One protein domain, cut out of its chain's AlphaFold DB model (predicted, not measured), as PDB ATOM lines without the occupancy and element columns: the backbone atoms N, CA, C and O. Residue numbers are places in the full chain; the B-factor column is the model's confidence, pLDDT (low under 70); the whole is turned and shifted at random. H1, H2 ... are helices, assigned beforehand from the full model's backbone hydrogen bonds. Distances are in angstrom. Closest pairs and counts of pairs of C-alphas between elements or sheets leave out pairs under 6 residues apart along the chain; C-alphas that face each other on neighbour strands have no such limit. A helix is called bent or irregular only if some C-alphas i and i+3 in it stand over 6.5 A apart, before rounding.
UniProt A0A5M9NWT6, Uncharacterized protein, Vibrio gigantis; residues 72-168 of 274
ATOM      1  N   PRO A  72     -41.419 -61.437 -37.148       66.50
ATOM      2  CA  PRO A  72     -41.813 -60.857 -38.420       66.50
ATOM      3  C   PRO A  72     -41.366 -59.397 -38.471       66.50
ATOM      4  O   PRO A  72     -41.403 -58.688 -37.456       66.50
ATOM      5  N   THR A  73     -40.910 -58.950 -39.639       78.81
ATOM      6  CA  THR A  73     -40.503 -57.555 -39.815       78.81
ATOM      7  C   THR A  73     -41.685 -56.631 -39.523       78.81
ATOM      8  O   THR A  73     -42.849 -57.033 -39.596       78.81
ATOM      9  N   THR A  74     -41.413 -55.369 -39.194       83.69
ATOM     10  CA  THR A  74     -42.489 -54.389 -38.991       83.69
ATOM     11  C   THR A  74     -43.393 -54.302 -40.222       83.69
ATOM     12  O   THR A  74     -44.604 -54.258 -40.059       83.69
ATOM     13  N   SER A  75     -42.832 -54.362 -41.435       79.50
ATOM     14  CA  SER A  75     -43.608 -54.390 -42.682       79.50
ATOM     15  C   SER A  75     -44.511 -55.620 -42.794       79.50
ATOM     16  O   SER A  75     -45.683 -55.457 -43.106       79.50
ATOM     17  N   LEU A  76     -44.017 -56.820 -42.463       72.50
ATOM     18  CA  LEU A  76     -44.842 -58.035 -42.479       72.50
ATOM     19  C   LEU A  76     -45.979 -57.952 -41.461       72.50
ATOM     20  O   LEU A  76     -47.122 -58.256 -41.788       72.50
ATOM     21  N   ASN A  77     -45.687 -57.489 -40.242       76.44
ATOM     22  CA  ASN A  77     -46.725 -57.281 -39.234       76.44
ATOM     23  C   ASN A  77     -47.764 -56.262 -39.712       76.44
ATOM     24  O   ASN A  77     -48.951 -56.522 -39.591       76.44
ATOM     25  N   LEU A  78     -47.341 -55.130 -40.285       78.88
ATOM     26  CA  LEU A  78     -48.260 -54.134 -40.843       78.88
ATOM     27  C   LEU A  78     -49.121 -54.717 -41.961       78.88
ATOM     28  O   LEU A  78     -50.315 -54.434 -42.016       78.88
ATOM     29  N   TYR A  79     -48.527 -55.529 -42.833       78.56
ATOM     30  CA  TYR A  79     -49.256 -56.125 -43.934       78.56
ATOM     31  C   TYR A  79     -50.277 -57.146 -43.446       78.56
ATOM     32  O   TYR A  79     -51.399 -57.081 -43.912       78.56
ATOM     33  N   PHE A  80     -49.967 -58.031 -42.494       70.94
ATOM     34  CA  PHE A  80     -50.889 -59.098 -42.075       70.94
ATOM     35  C   PHE A  80     -51.842 -58.717 -40.932       70.94
ATOM     36  O   PHE A  80     -52.930 -59.284 -40.847       70.94
ATOM     37  N   ASP A  81     -51.507 -57.722 -40.109       73.69
ATOM     38  CA  ASP A  81     -52.337 -57.271 -38.983       73.69
ATOM     39  C   ASP A  81     -53.580 -56.508 -39.467       73.69
ATOM     40  O   ASP A  81     -53.607 -55.279 -39.524       73.69
ATOM     41  N   SER A  82     -54.632 -57.248 -39.823       74.62
ATOM     42  CA  SER A  82     -55.921 -56.691 -40.241       74.62
ATOM     43  C   SER A  82     -56.741 -56.145 -39.077       74.62
ATOM     44  O   SER A  82     -57.734 -55.467 -39.336       74.62
ATOM     45  N   SER A  83     -56.352 -56.389 -37.819       75.12
ATOM     46  CA  SER A  83     -57.071 -55.873 -36.646       75.12
ATOM     47  C   SER A  83     -56.987 -54.345 -36.569       75.12
ATOM     48  O   SER A  83     -57.953 -53.673 -36.202       75.12
ATOM     49  N   LYS A  84     -55.866 -53.775 -37.029       81.38
ATOM     50  CA  LYS A  84     -55.615 -52.334 -37.030       81.38
ATOM     51  C   LYS A  84     -56.209 -51.648 -38.266       81.38
ATOM     52  O   LYS A  84     -55.819 -51.976 -39.389       81.38
ATOM     53  N   PRO A  85     -57.089 -50.640 -38.099       88.12
ATOM     54  CA  PRO A  85     -57.666 -49.912 -39.228       88.12
ATOM     55  C   PRO A  85     -56.628 -49.258 -40.141       88.12
ATOM     56  O   PRO A  85     -56.786 -49.284 -41.359       88.12
ATOM     57  N   TYR A  86     -55.539 -48.721 -39.583       92.94
ATOM     58  CA  TYR A  86     -54.503 -48.090 -40.396       92.94
ATOM     59  C   TYR A  86     -53.750 -49.115 -41.250       92.94
ATOM     60  O   TYR A  86     -53.441 -48.832 -42.401       92.94
ATOM     61  N   SER A  87     -53.521 -50.329 -40.739       85.44
ATOM     62  CA  SER A  87     -52.950 -51.424 -41.531       85.44
ATOM     63  C   SER A  87     -53.845 -51.791 -42.719       85.44
ATOM     64  O   SER A  87     -53.350 -51.951 -43.831       85.44
ATOM     65  N   ARG A  88     -55.172 -51.847 -42.521       85.38
ATOM     66  CA  ARG A  88     -56.133 -52.064 -43.620       85.38
ATOM     67  C   ARG A  88     -56.092 -50.931 -44.647       85.38
ATOM     68  O   ARG A  88     -56.105 -51.195 -45.844       85.38
ATOM     69  N   LEU A  89     -55.996 -49.683 -44.186       93.44
ATOM     70  CA  LEU A  89     -55.858 -48.520 -45.061       93.44
ATOM     71  C   LEU A  89     -54.556 -48.565 -45.879       93.44
ATOM     72  O   LEU A  89     -54.593 -48.283 -47.069       93.44
ATOM     73  N   LEU A  90     -53.428 -48.973 -45.287       93.25
ATOM     74  CA  LEU A  90     -52.154 -49.113 -46.007       93.25
ATOM     75  C   LEU A  90     -52.248 -50.095 -47.178       93.25
ATOM     76  O   LEU A  90     -51.687 -49.817 -48.233       93.25
ATOM     77  N   ARG A  91     -52.981 -51.207 -47.024       89.69
ATOM     78  CA  ARG A  91     -53.190 -52.168 -48.121       89.69
ATOM     79  C   ARG A  91     -53.893 -51.520 -49.314       89.69
ATOM     80  O   ARG A  91     -53.450 -51.714 -50.432       89.69
ATOM     81  N   ARG A  92     -54.884 -50.655 -49.072       93.00
ATOM     82  CA  ARG A  92     -55.577 -49.915 -50.145       93.00
ATOM     83  C   ARG A  92     -54.645 -49.006 -50.947       93.00
ATOM     84  O   ARG A  92     -54.920 -48.732 -52.109       93.00
ATOM     85  N   PHE A  93     -53.571 -48.493 -50.339       95.69
ATOM     86  CA  PHE A  93     -52.565 -47.715 -51.070       95.69
ATOM     87  C   PHE A  93     -51.694 -48.594 -51.970       95.69
ATOM     88  O   PHE A  93     -51.228 -48.097 -52.986       95.69
ATOM     89  N   LEU A  94     -51.480 -49.870 -51.630       92.56
ATOM     90  CA  LEU A  94     -50.712 -50.792 -52.477       92.56
ATOM     91  C   LEU A  94     -51.427 -51.093 -53.799       92.56
ATOM     92  O   LEU A  94     -50.762 -51.311 -54.803       92.56
ATOM     93  N   ASP A  95     -52.760 -51.009 -53.815       91.31
ATOM     94  CA  ASP A  95     -53.587 -51.213 -55.013       91.31
ATOM     95  C   ASP A  95     -53.569 -50.013 -55.984       91.31
ATOM     96  O   ASP A  95     -54.257 -50.017 -57.003       91.31
ATOM     97  N   LEU A  96     -52.824 -48.949 -55.669       94.25
ATOM     98  CA  LEU A  96     -52.658 -47.814 -56.573       94.25
ATOM     99  C   LEU A  96     -51.680 -48.150 -57.700       94.25
ATOM    100  O   LEU A  96     -50.708 -48.880 -57.511       94.25
ATOM    101  N   GLU A  97     -51.894 -47.520 -58.850       92.25
ATOM    102  CA  GLU A  97     -50.986 -47.573 -59.993       92.25
ATOM    103  C   GLU A  97     -50.379 -46.192 -60.250       92.25
ATOM    104  O   GLU A  97     -51.068 -45.169 -60.187       92.25
ATOM    105  N   VAL A  98     -49.080 -46.164 -60.544       88.50
ATOM    106  CA  VAL A  98     -48.334 -44.966 -60.940       88.50
ATOM    107  C   VAL A  98     -47.403 -45.335 -62.084       88.50
ATOM    108  O   VAL A  98     -46.653 -46.298 -61.980       88.50
ATOM    109  N   ASN A  99     -47.430 -44.570 -63.180       85.38
ATOM    110  CA  ASN A  99     -46.590 -44.817 -64.360       85.38
ATOM    111  C   ASN A  99     -46.669 -46.273 -64.875       85.38
ATOM    112  O   ASN A  99     -45.652 -46.852 -65.240       85.38
ATOM    113  N   GLN A 100     -47.877 -46.858 -64.897       86.06
ATOM    114  CA  GLN A 100     -48.145 -48.256 -65.298       86.06
ATOM    115  C   GLN A 100     -47.532 -49.331 -64.381       86.06
ATOM    116  O   GLN A 100     -47.557 -50.509 -64.724       86.06
ATOM    117  N   LEU A 101     -47.002 -48.945 -63.218       86.69
ATOM    118  CA  LEU A 101     -46.510 -49.861 -62.194       86.69
ATOM    119  C   LEU A 101     -47.462 -49.860 -61.005       86.69
ATOM    120  O   LEU A 101     -47.920 -48.799 -60.564       86.69
ATOM    121  N   SER A 102     -47.735 -51.041 -60.457       90.00
ATOM    122  CA  SER A 102     -48.477 -51.133 -59.208       90.00
ATOM    123  C   SER A 102     -47.577 -50.708 -58.051       90.00
ATOM    124  O   SER A 102     -46.369 -50.961 -58.046       90.00
ATOM    125  N   LEU A 103     -48.149 -50.097 -57.013       91.88
ATOM    126  CA  LEU A 103     -47.403 -49.840 -55.784       91.88
ATOM    127  C   LEU A 103     -46.941 -51.140 -55.113       91.88
ATOM    128  O   LEU A 103     -45.944 -51.113 -54.391       91.88
ATOM    129  N   TRP A 104     -47.593 -52.266 -55.407       88.88
ATOM    130  CA  TRP A 104     -47.109 -53.604 -55.074       88.88
ATOM    131  C   TRP A 104     -45.702 -53.899 -55.599       88.88
ATOM    132  O   TRP A 104     -44.900 -54.482 -54.872       88.88
ATOM    133  N   ASP A 105     -45.369 -53.436 -56.804       88.88
ATOM    134  CA  ASP A 105     -44.057 -53.663 -57.421       88.88
ATOM    135  C   ASP A 105     -42.975 -52.749 -56.823       88.88
ATOM    136  O   ASP A 105     -41.784 -53.063 -56.825       88.88
ATOM    137  N   LEU A 106     -43.390 -51.599 -56.282       92.12
ATOM    138  CA  LEU A 106     -42.497 -50.570 -55.746       92.12
ATOM    139  C   LEU A 106     -42.285 -50.689 -54.230       92.12
ATOM    140  O   LEU A 106     -41.283 -50.181 -53.713       92.12
ATOM    141  N   ILE A 107     -43.206 -51.328 -53.504       93.75
ATOM    142  CA  ILE A 107     -43.240 -51.339 -52.037       93.75
ATOM    143  C   ILE A 107     -43.220 -52.769 -51.498       93.75
ATOM    144  O   ILE A 107     -44.206 -53.497 -51.515       93.75
ATOM    145  N   SER A 108     -42.105 -53.136 -50.874       92.00
ATOM    146  CA  SER A 108     -41.938 -54.445 -50.256       92.00
ATOM    147  C   SER A 108     -42.721 -54.584 -48.947       92.00
ATOM    148  O   SER A 108     -42.438 -53.922 -47.934       92.00
ATOM    149  N   VAL A 109     -43.643 -55.547 -48.920       86.50
ATOM    150  CA  VAL A 109     -44.362 -55.974 -47.706       86.50
ATOM    151  C   VAL A 109     -43.509 -56.854 -46.786       86.50
ATOM    152  O   VAL A 109     -43.740 -56.897 -45.579       86.50
ATOM    153  N   SER A 110     -42.458 -57.493 -47.312       79.62
ATOM    154  CA  SER A 110     -41.581 -58.387 -46.539       79.62
ATOM    155  C   SER A 110     -40.657 -57.643 -45.564       79.62
ATOM    156  O   SER A 110     -40.107 -58.228 -44.626       79.62
ATOM    157  N   GLY A 111     -40.468 -56.335 -45.771       80.25
ATOM    158  CA  GLY A 111     -39.511 -55.519 -45.021       80.25
ATOM    159  C   GLY A 111     -38.069 -55.642 -45.514       80.25
ATOM    160  O   GLY A 111     -37.173 -55.086 -44.883       80.25
ATOM    161  N   LYS A 112     -37.840 -56.339 -46.632       84.62
ATOM    162  CA  LYS A 112     -36.561 -56.371 -47.346       84.62
ATOM    163  C   LYS A 112     -36.734 -55.795 -48.743       84.62
ATOM    164  O   LYS A 112     -37.675 -56.163 -49.438       84.62
ATOM    165  N   LEU A 113     -35.822 -54.924 -49.155       87.38
ATOM    166  CA  LEU A 113     -35.772 -54.459 -50.537       87.38
ATOM    167  C   LEU A 113     -35.182 -55.579 -51.404       87.38
ATOM    168  O   LEU A 113     -34.119 -56.115 -51.091       87.38
ATOM    169  N   THR A 114     -35.899 -55.947 -52.457       81.94
ATOM    170  CA  THR A 114     -35.437 -56.841 -53.531       81.94
ATOM    171  C   THR A 114     -35.487 -56.071 -54.847       81.94
ATOM    172  O   THR A 114     -35.975 -54.941 -54.872       81.94
ATOM    173  N   ASN A 115     -34.984 -56.657 -55.935       73.38
ATOM    174  CA  ASN A 115     -34.993 -56.015 -57.251       73.38
ATOM    175  C   ASN A 115     -36.406 -55.525 -57.615       73.38
ATOM    176  O   ASN A 115     -37.352 -56.303 -57.548       73.38
ATOM    177  N   GLY A 116     -36.526 -54.242 -57.968       80.06
ATOM    178  CA  GLY A 116     -37.794 -53.573 -58.297       80.06
ATOM    179  C   GLY A 116     -38.361 -52.713 -57.163       80.06
ATOM    180  O   GLY A 116     -38.836 -51.609 -57.421       80.06
ATOM    181  N   HIS A 117     -38.210 -53.140 -55.905       90.94
ATOM    182  CA  HIS A 117     -38.733 -52.392 -54.764       90.94
ATOM    183  C   HIS A 117     -37.885 -51.150 -54.456       90.94
ATOM    184  O   HIS A 117     -36.672 -51.240 -54.253       90.94
ATOM    185  N   LEU A 118     -38.545 -50.001 -54.322       93.25
ATOM    186  CA  LEU A 118     -37.937 -48.747 -53.873       93.25
ATOM    187  C   LEU A 118     -38.017 -48.603 -52.354       93.25
ATOM    188  O   LEU A 118     -37.062 -48.165 -51.713       93.25
ATOM    189  N   PHE A 119     -39.150 -49.000 -51.772       96.00
ATOM    190  CA  PHE A 119     -39.439 -48.784 -50.357       96.00
ATOM    191  C   PHE A 119     -39.994 -50.041 -49.693       96.00
ATOM    192  O   PHE A 119     -40.401 -50.996 -50.345       96.00
ATOM    193  N   ILE A 120     -40.009 -50.056 -48.364       95.81
ATOM    194  CA  ILE A 120     -40.722 -51.065 -47.576       95.81
ATOM    195  C   ILE A 120     -42.037 -50.488 -47.050       95.81
ATOM    196  O   ILE A 120     -42.145 -49.285 -46.823       95.81
ATOM    197  N   LEU A 121     -43.019 -51.342 -46.748       94.88
ATOM    198  CA  LEU A 121     -44.339 -50.906 -46.270       94.88
ATOM    199  C   LEU A 121     -44.281 -49.976 -45.041       94.88
ATOM    200  O   LEU A 121     -45.073 -49.043 -44.919       94.88
ATOM    201  N   LYS A 122     -43.307 -50.172 -44.141       95.44
ATOM    202  CA  LYS A 122     -43.089 -49.255 -43.011       95.44
ATOM    203  C   LYS A 122     -42.733 -47.828 -43.452       95.44
ATOM    204  O   LYS A 122     -43.196 -46.882 -42.826       95.44
ATOM    205  N   GLN A 123     -41.950 -47.670 -44.519       97.25
ATOM    206  CA  GLN A 123     -41.601 -46.354 -45.065       97.25
ATOM    207  C   GLN A 123     -42.824 -45.679 -45.695       97.25
ATOM    208  O   GLN A 123     -42.990 -44.475 -45.530       97.25
ATOM    209  N   LEU A 124     -43.725 -46.441 -46.330       97.69
ATOM    210  CA  LEU A 124     -45.021 -45.915 -46.777       97.69
ATOM    211  C   LEU A 124     -45.861 -45.414 -45.594       97.69
ATOM    212  O   LEU A 124     -46.388 -44.306 -45.637       97.69
ATOM    213  N   GLN A 125     -45.956 -46.197 -44.516       97.56
ATOM    214  CA  GLN A 125     -46.668 -45.770 -43.310       97.56
ATOM    215  C   GLN A 125     -46.089 -44.474 -42.729       97.56
ATOM    216  O   GLN A 125     -46.846 -43.601 -42.299       97.56
ATOM    217  N   ASP A 126     -44.764 -44.345 -42.700       97.62
ATOM    218  CA  ASP A 126     -44.093 -43.147 -42.193       97.62
ATOM    219  C   ASP A 126     -44.327 -41.941 -43.099       97.62
ATOM    220  O   ASP A 126     -44.670 -40.876 -42.593       97.62
ATOM    221  N   PHE A 127     -44.250 -42.121 -44.420       98.44
ATOM    222  CA  PHE A 127     -44.599 -41.088 -45.396       98.44
ATOM    223  C   PHE A 127     -46.012 -40.550 -45.158       98.44
ATOM    224  O   PHE A 127     -46.195 -39.348 -44.984       98.44
ATOM    225  N   LEU A 128     -47.008 -41.438 -45.088       98.06
ATOM    226  CA  LEU A 128     -48.407 -41.042 -44.913       98.06
ATOM    227  C   LEU A 128     -48.639 -40.367 -43.556       98.06
ATOM    228  O   LEU A 128     -49.383 -39.395 -43.474       98.06
ATOM    229  N   SER A 129     -47.960 -40.842 -42.507       97.69
ATOM    230  CA  SER A 129     -48.053 -40.248 -41.169       97.69
ATOM    231  C   SER A 129     -47.444 -38.843 -41.126       97.69
ATOM    232  O   SER A 129     -48.041 -37.947 -40.537       97.69
ATOM    233  N   ILE A 130     -46.292 -38.634 -41.776       98.00
ATOM    234  CA  ILE A 130     -45.666 -37.310 -41.902       98.00
ATOM    235  C   ILE A 130     -46.580 -36.381 -42.702       98.00
ATOM    236  O   ILE A 130     -46.907 -35.301 -42.220       98.00
ATOM    237  N   ALA A 131     -47.031 -36.814 -43.883       97.62
ATOM    238  CA  ALA A 131     -47.878 -36.015 -44.765       97.62
ATOM    239  C   ALA A 131     -49.180 -35.570 -44.078       97.62
ATOM    240  O   ALA A 131     -49.614 -34.438 -44.258       97.62
ATOM    241  N   SER A 132     -49.780 -36.428 -43.248       95.94
ATOM    242  CA  SER A 132     -51.024 -36.130 -42.533       95.94
ATOM    243  C   SER A 132     -50.825 -35.517 -41.138       95.94
ATOM    244  O   SER A 132     -51.755 -35.579 -40.332       95.94
ATOM    245  N   ALA A 133     -49.620 -35.045 -40.793       95.81
ATOM    246  CA  ALA A 133     -49.290 -34.506 -39.466       95.81
ATOM    247  C   ALA A 133     -49.707 -35.424 -38.286       95.81
ATOM    248  O   ALA A 133     -50.170 -34.973 -37.235       95.81
ATOM    249  N   SER A 134     -49.572 -36.743 -38.453       95.69
ATOM    250  CA  SER A 134     -50.051 -37.755 -37.505       95.69
ATOM    251  C   SER A 134     -48.968 -38.787 -37.170       95.69
ATOM    252  O   SER A 134     -47.821 -38.723 -37.602       95.69
ATOM    253  N   THR A 135     -49.333 -39.771 -36.353       96.19
ATOM    254  CA  THR A 135     -48.530 -40.965 -36.083       96.19
ATOM    255  C   THR A 135     -49.379 -42.206 -36.309       96.19
ATOM    256  O   THR A 135     -50.603 -42.157 -36.195       96.19
ATOM    257  N   ALA A 136     -48.750 -43.359 -36.541       94.38
ATOM    258  CA  ALA A 136     -49.485 -44.611 -36.718       94.38
ATOM    259  C   ALA A 136     -50.420 -44.950 -35.541       94.38
ATOM    260  O   ALA A 136     -51.487 -45.527 -35.748       94.38
ATOM    261  N   ALA A 137     -50.044 -44.574 -34.316       95.31
ATOM    262  CA  ALA A 137     -50.886 -44.747 -33.135       95.31
ATOM    263  C   ALA A 137     -52.102 -43.806 -33.159       95.31
ATOM    264  O   ALA A 137     -53.227 -44.264 -32.967       95.31
ATOM    265  N   LYS A 138     -51.889 -42.514 -33.451       97.12
ATOM    266  CA  LYS A 138     -52.966 -41.516 -33.543       97.12
ATOM    267  C   LYS A 138     -53.944 -41.847 -34.669       97.12
ATOM    268  O   LYS A 138     -55.147 -41.855 -34.438       97.12
ATOM    269  N   THR A 139     -53.436 -42.198 -35.850       96.50
ATOM    270  CA  THR A 139     -54.266 -42.574 -37.002       96.50
ATOM    271  C   THR A 139     -55.070 -43.841 -36.721       96.50
ATOM    272  O   THR A 139     -56.259 -43.878 -37.020       96.50
ATOM    273  N   ASN A 140     -54.485 -44.859 -36.079       94.56
ATOM    274  CA  ASN A 140     -55.258 -46.031 -35.656       94.56
ATOM    275  C   ASN A 140     -56.366 -45.660 -34.664       94.56
ATOM    276  O   ASN A 140     -57.502 -46.076 -34.858       94.56
ATOM    277  N   ALA A 141     -56.064 -44.864 -33.635       96.19
ATOM    278  CA  ALA A 141     -57.062 -44.447 -32.651       96.19
ATOM    279  C   ALA A 141     -58.208 -43.640 -33.289       96.19
ATOM    280  O   ALA A 141     -59.365 -43.833 -32.920       96.19
ATOM    281  N   LEU A 142     -57.891 -42.773 -34.256       96.50
ATOM    282  CA  LEU A 142     -58.871 -42.010 -35.025       96.50
ATOM    283  C   LEU A 142     -59.790 -42.936 -35.824       96.50
ATOM    284  O   LEU A 142     -61.004 -42.859 -35.685       96.50
ATOM    285  N   LEU A 143     -59.211 -43.845 -36.607       95.00
ATOM    286  CA  LEU A 143     -59.959 -44.753 -37.477       95.00
ATOM    287  C   LEU A 143     -60.744 -45.826 -36.715       95.00
ATOM    288  O   LEU A 143     -61.727 -46.345 -37.232       95.00
ATOM    289  N   THR A 144     -60.329 -46.175 -35.496       91.62
ATOM    290  CA  THR A 144     -61.130 -47.035 -34.614       91.62
ATOM    291  C   THR A 144     -62.389 -46.313 -34.136       91.62
ATOM    292  O   THR A 144     -63.433 -46.944 -34.014       91.62
ATOM    293  N   LYS A 145     -62.300 -45.006 -33.855       95.81
ATOM    294  CA  LYS A 145     -63.445 -44.201 -33.402       95.81
ATOM    295  C   LYS A 145     -64.368 -43.804 -34.555       95.81
ATOM    296  O   LYS A 145     -65.576 -43.850 -34.380       95.81
ATOM    297  N   ASN A 146     -63.783 -43.467 -35.704       95.88
ATOM    298  CA  ASN A 146     -64.463 -42.924 -36.879       95.88
ATOM    299  C   ASN A 146     -64.015 -43.683 -38.149       95.88
ATOM    300  O   ASN A 146     -63.139 -43.204 -38.884       95.88
ATOM    301  N   PRO A 147     -64.529 -44.901 -38.400       90.94
ATOM    302  CA  PRO A 147     -64.098 -45.735 -39.524       90.94
ATOM    303  C   PRO A 147     -64.268 -45.078 -40.902       90.94
ATOM    304  O   PRO A 147     -63.462 -45.314 -41.802       90.94
ATOM    305  N   GLU A 148     -65.274 -44.221 -41.060       91.62
ATOM    306  CA  GLU A 148     -65.580 -43.463 -42.276       91.62
ATOM    307  C   GLU A 148     -64.475 -42.471 -42.670       91.62
ATOM    308  O   GLU A 148     -64.303 -42.154 -43.848       91.62
ATOM    309  N   MET A 149     -63.646 -42.036 -41.712       94.94
ATOM    310  CA  MET A 149     -62.500 -41.168 -42.001       94.94
ATOM    311  C   MET A 149     -61.408 -41.878 -42.811       94.94
ATOM    312  O   MET A 149     -60.523 -41.213 -43.353       94.94
ATOM    313  N   ALA A 150     -61.453 -43.212 -42.932       93.81
ATOM    314  CA  ALA A 150     -60.508 -43.960 -43.755       93.81
ATOM    315  C   ALA A 150     -60.568 -43.530 -45.226       93.81
ATOM    316  O   ALA A 150     -59.520 -43.356 -45.846       93.81
ATOM    317  N   ASP A 151     -61.768 -43.310 -45.771       94.94
ATOM    318  CA  ASP A 151     -61.940 -42.871 -47.159       94.94
ATOM    319  C   ASP A 151     -61.484 -41.428 -47.362       94.94
ATOM    320  O   ASP A 151     -60.834 -41.114 -48.358       94.94
ATOM    321  N   GLN A 152     -61.756 -40.557 -46.390       94.38
ATOM    322  CA  GLN A 152     -61.298 -39.169 -46.427       94.38
ATOM    323  C   GLN A 152     -59.769 -39.089 -46.403       94.38
ATOM    324  O   GLN A 152     -59.172 -38.417 -47.245       94.38
ATOM    325  N   LEU A 153     -59.122 -39.827 -45.494       95.94
ATOM    326  CA  LEU A 153     -57.662 -39.909 -45.420       95.94
ATOM    327  C   LEU A 153     -57.063 -40.510 -46.694       95.94
ATOM    328  O   LEU A 153     -56.059 -40.000 -47.191       95.94
ATOM    329  N   PHE A 154     -57.679 -41.563 -47.239       97.19
ATOM    330  CA  PHE A 154     -57.246 -42.160 -48.499       97.19
ATOM    331  C   PHE A 154     -57.286 -41.141 -49.641       97.19
ATOM    332  O   PHE A 154     -56.282 -40.939 -50.319       97.19
ATOM    333  N   ASN A 155     -58.415 -40.453 -49.818       95.19
ATOM    334  CA  ASN A 155     -58.609 -39.489 -50.899       95.19
ATOM    335  C   ASN A 155     -57.721 -38.248 -50.754       95.19
ATOM    336  O   ASN A 155     -57.268 -37.709 -51.759       95.19
ATOM    337  N   MET A 156     -57.429 -37.824 -49.524       94.19
ATOM    338  CA  MET A 156     -56.520 -36.709 -49.253       94.19
ATOM    339  C   MET A 156     -55.057 -37.065 -49.557       94.19
ATOM    340  O   MET A 156     -54.336 -36.261 -50.140       94.19
ATOM    341  N   LEU A 157     -54.605 -38.263 -49.170       97.19
ATOM    342  CA  LEU A 157     -53.193 -38.652 -49.274       97.19
ATOM    343  C   LEU A 157     -52.846 -39.375 -50.585       97.19
ATOM    344  O   LEU A 157     -51.672 -39.448 -50.950       97.19
ATOM    345  N   LYS A 158     -53.834 -39.903 -51.319       97.19
ATOM    346  CA  LYS A 158     -53.616 -40.547 -52.625       97.19
ATOM    347  C   LYS A 158     -52.935 -39.601 -53.627       97.19
ATOM    348  O   LYS A 158     -51.913 -40.013 -54.183       97.19
ATOM    349  N   PRO A 159     -53.404 -38.358 -53.855       96.44
ATOM    350  CA  PRO A 159     -52.723 -37.415 -54.746       96.44
ATOM    351  C   PRO A 159     -51.305 -37.069 -54.275       96.44
ATOM    352  O   PRO A 159     -50.400 -36.963 -55.095       96.44
ATOM    353  N   ALA A 160     -51.089 -36.982 -52.958       96.56
ATOM    354  CA  ALA A 160     -49.773 -36.731 -52.376       96.56
ATOM    355  C   ALA A 160     -48.762 -37.830 -52.744       96.56
ATOM    356  O   ALA A 160     -47.666 -37.550 -53.223       96.56
ATOM    357  N   LEU A 161     -49.134 -39.095 -52.526       97.62
ATOM    358  CA  LEU A 161     -48.265 -40.235 -52.811       97.62
ATOM    359  C   LEU A 161     -48.052 -40.421 -54.318       97.62
ATOM    360  O   LEU A 161     -46.919 -40.568 -54.770       97.62
ATOM    361  N   THR A 162     -49.137 -40.397 -55.094       96.62
ATOM    362  CA  THR A 162     -49.073 -40.616 -56.547       96.62
ATOM    363  C   THR A 162     -48.338 -39.486 -57.263       96.62
ATOM    364  O   THR A 162     -47.537 -39.778 -58.147       96.62
ATOM    365  N   GLY A 163     -48.507 -38.227 -56.848       96.44
ATOM    366  CA  GLY A 163     -47.759 -37.092 -57.394       96.44
ATOM    367  C   GLY A 163     -46.255 -37.199 -57.135       96.44
ATOM    368  O   GLY A 163     -45.456 -37.016 -58.048       96.44
ATOM    369  N   VAL A 164     -45.856 -37.592 -55.918       97.12
ATOM    370  CA  VAL A 164     -44.439 -37.813 -55.580       97.12
ATOM    371  C   VAL A 164     -43.837 -38.942 -56.413       97.12
ATOM    372  O   VAL A 164     -42.760 -38.770 -56.976       97.12
ATOM    373  N   LEU A 165     -44.517 -40.087 -56.515       95.94
ATOM    374  CA  LEU A 165     -44.029 -41.226 -57.297       95.94
ATOM    375  C   LEU A 165     -43.992 -40.917 -58.803       95.94
ATOM    376  O   LEU A 165     -43.054 -41.325 -59.479       95.94
ATOM    377  N   SER A 166     -44.952 -40.141 -59.318       95.19
ATOM    378  CA  SER A 166     -44.993 -39.718 -60.729       95.19
ATOM    379  C   SER A 166     -43.861 -38.753 -61.093       95.19
ATOM    380  O   SER A 166     -43.474 -38.660 -62.258       95.19
ATOM    381  N   ALA A 167     -43.322 -38.032 -60.108       95.25
ATOM    382  CA  ALA A 167     -42.165 -37.164 -60.284       95.25
ATOM    383  C   ALA A 167     -40.823 -37.914 -60.273       95.25
ATOM    384  O   ALA A 167     -39.800 -37.336 -60.643       95.25
ATOM    385  N   MET A 168     -40.802 -39.183 -59.857       95.12
ATOM    386  CA  MET A 168     -39.589 -39.995 -59.858       95.12
ATOM    387  C   MET A 168     -39.344 -40.602 -61.250       95.12
ATOM    388  O   MET A 168     -40.285 -41.117 -61.858       95.12
TER     389      MET A 168
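What this domain is: This is residues 72 to 168 of the 274 residues of an uncharacterized protein of Vibrio gigantis (UniProt A0A5M9NWT6). Crossed helices form a compact body: H2 and H4 make its middle, long bent H6 runs along one side, H1 lies at the opposite side, and H5 and loop 107 to 120 mark opposite ends. The printed part has 97 residues with six named helices, H1 to H6, and no named strand, all helix. Radius of gyration of the C-alphas is 12.8 A; spans are 38 by 31 by 19 A.

Where its parts are: Find C-alpha 149 at (-62.500, -41.168, -42.001), where H6, residues 149 to 166, begins; by its hydrogen bonds it was assigned as one helix, but it is bent, C-alphas 156 and 159 being 6.7 A apart, with arms H6a, residues 149 to 156, and H6b, residues 159 to 166, the latter ending at C-alpha 166 at (-44.993, -39.718, -60.729). Look for H2, 85 to 94, 15.0 A; H4, 121 to 131, 15.4 A; H5, 136 to 145, 14.4 A; H1, 74 to 80; H3, 103 to 106.

How they stand to each other: Start at hub H2: it touches H6a, C-alphas 89 and 150 closest at 6.6 A, a shallow tilt of 32 degrees. H1 touches H4, C-alphas 75 and 121 closest at 5.1 A. In H1, H2, H4, H5, H6a and H6b every O i to N i+4 pair is within hydrogen-bond range, while H3, with 4 residues, is too short for such a pair.

The domain as a whole: The printed part has no cut; link H3 to H4 is long; residue 72 alone is under 70.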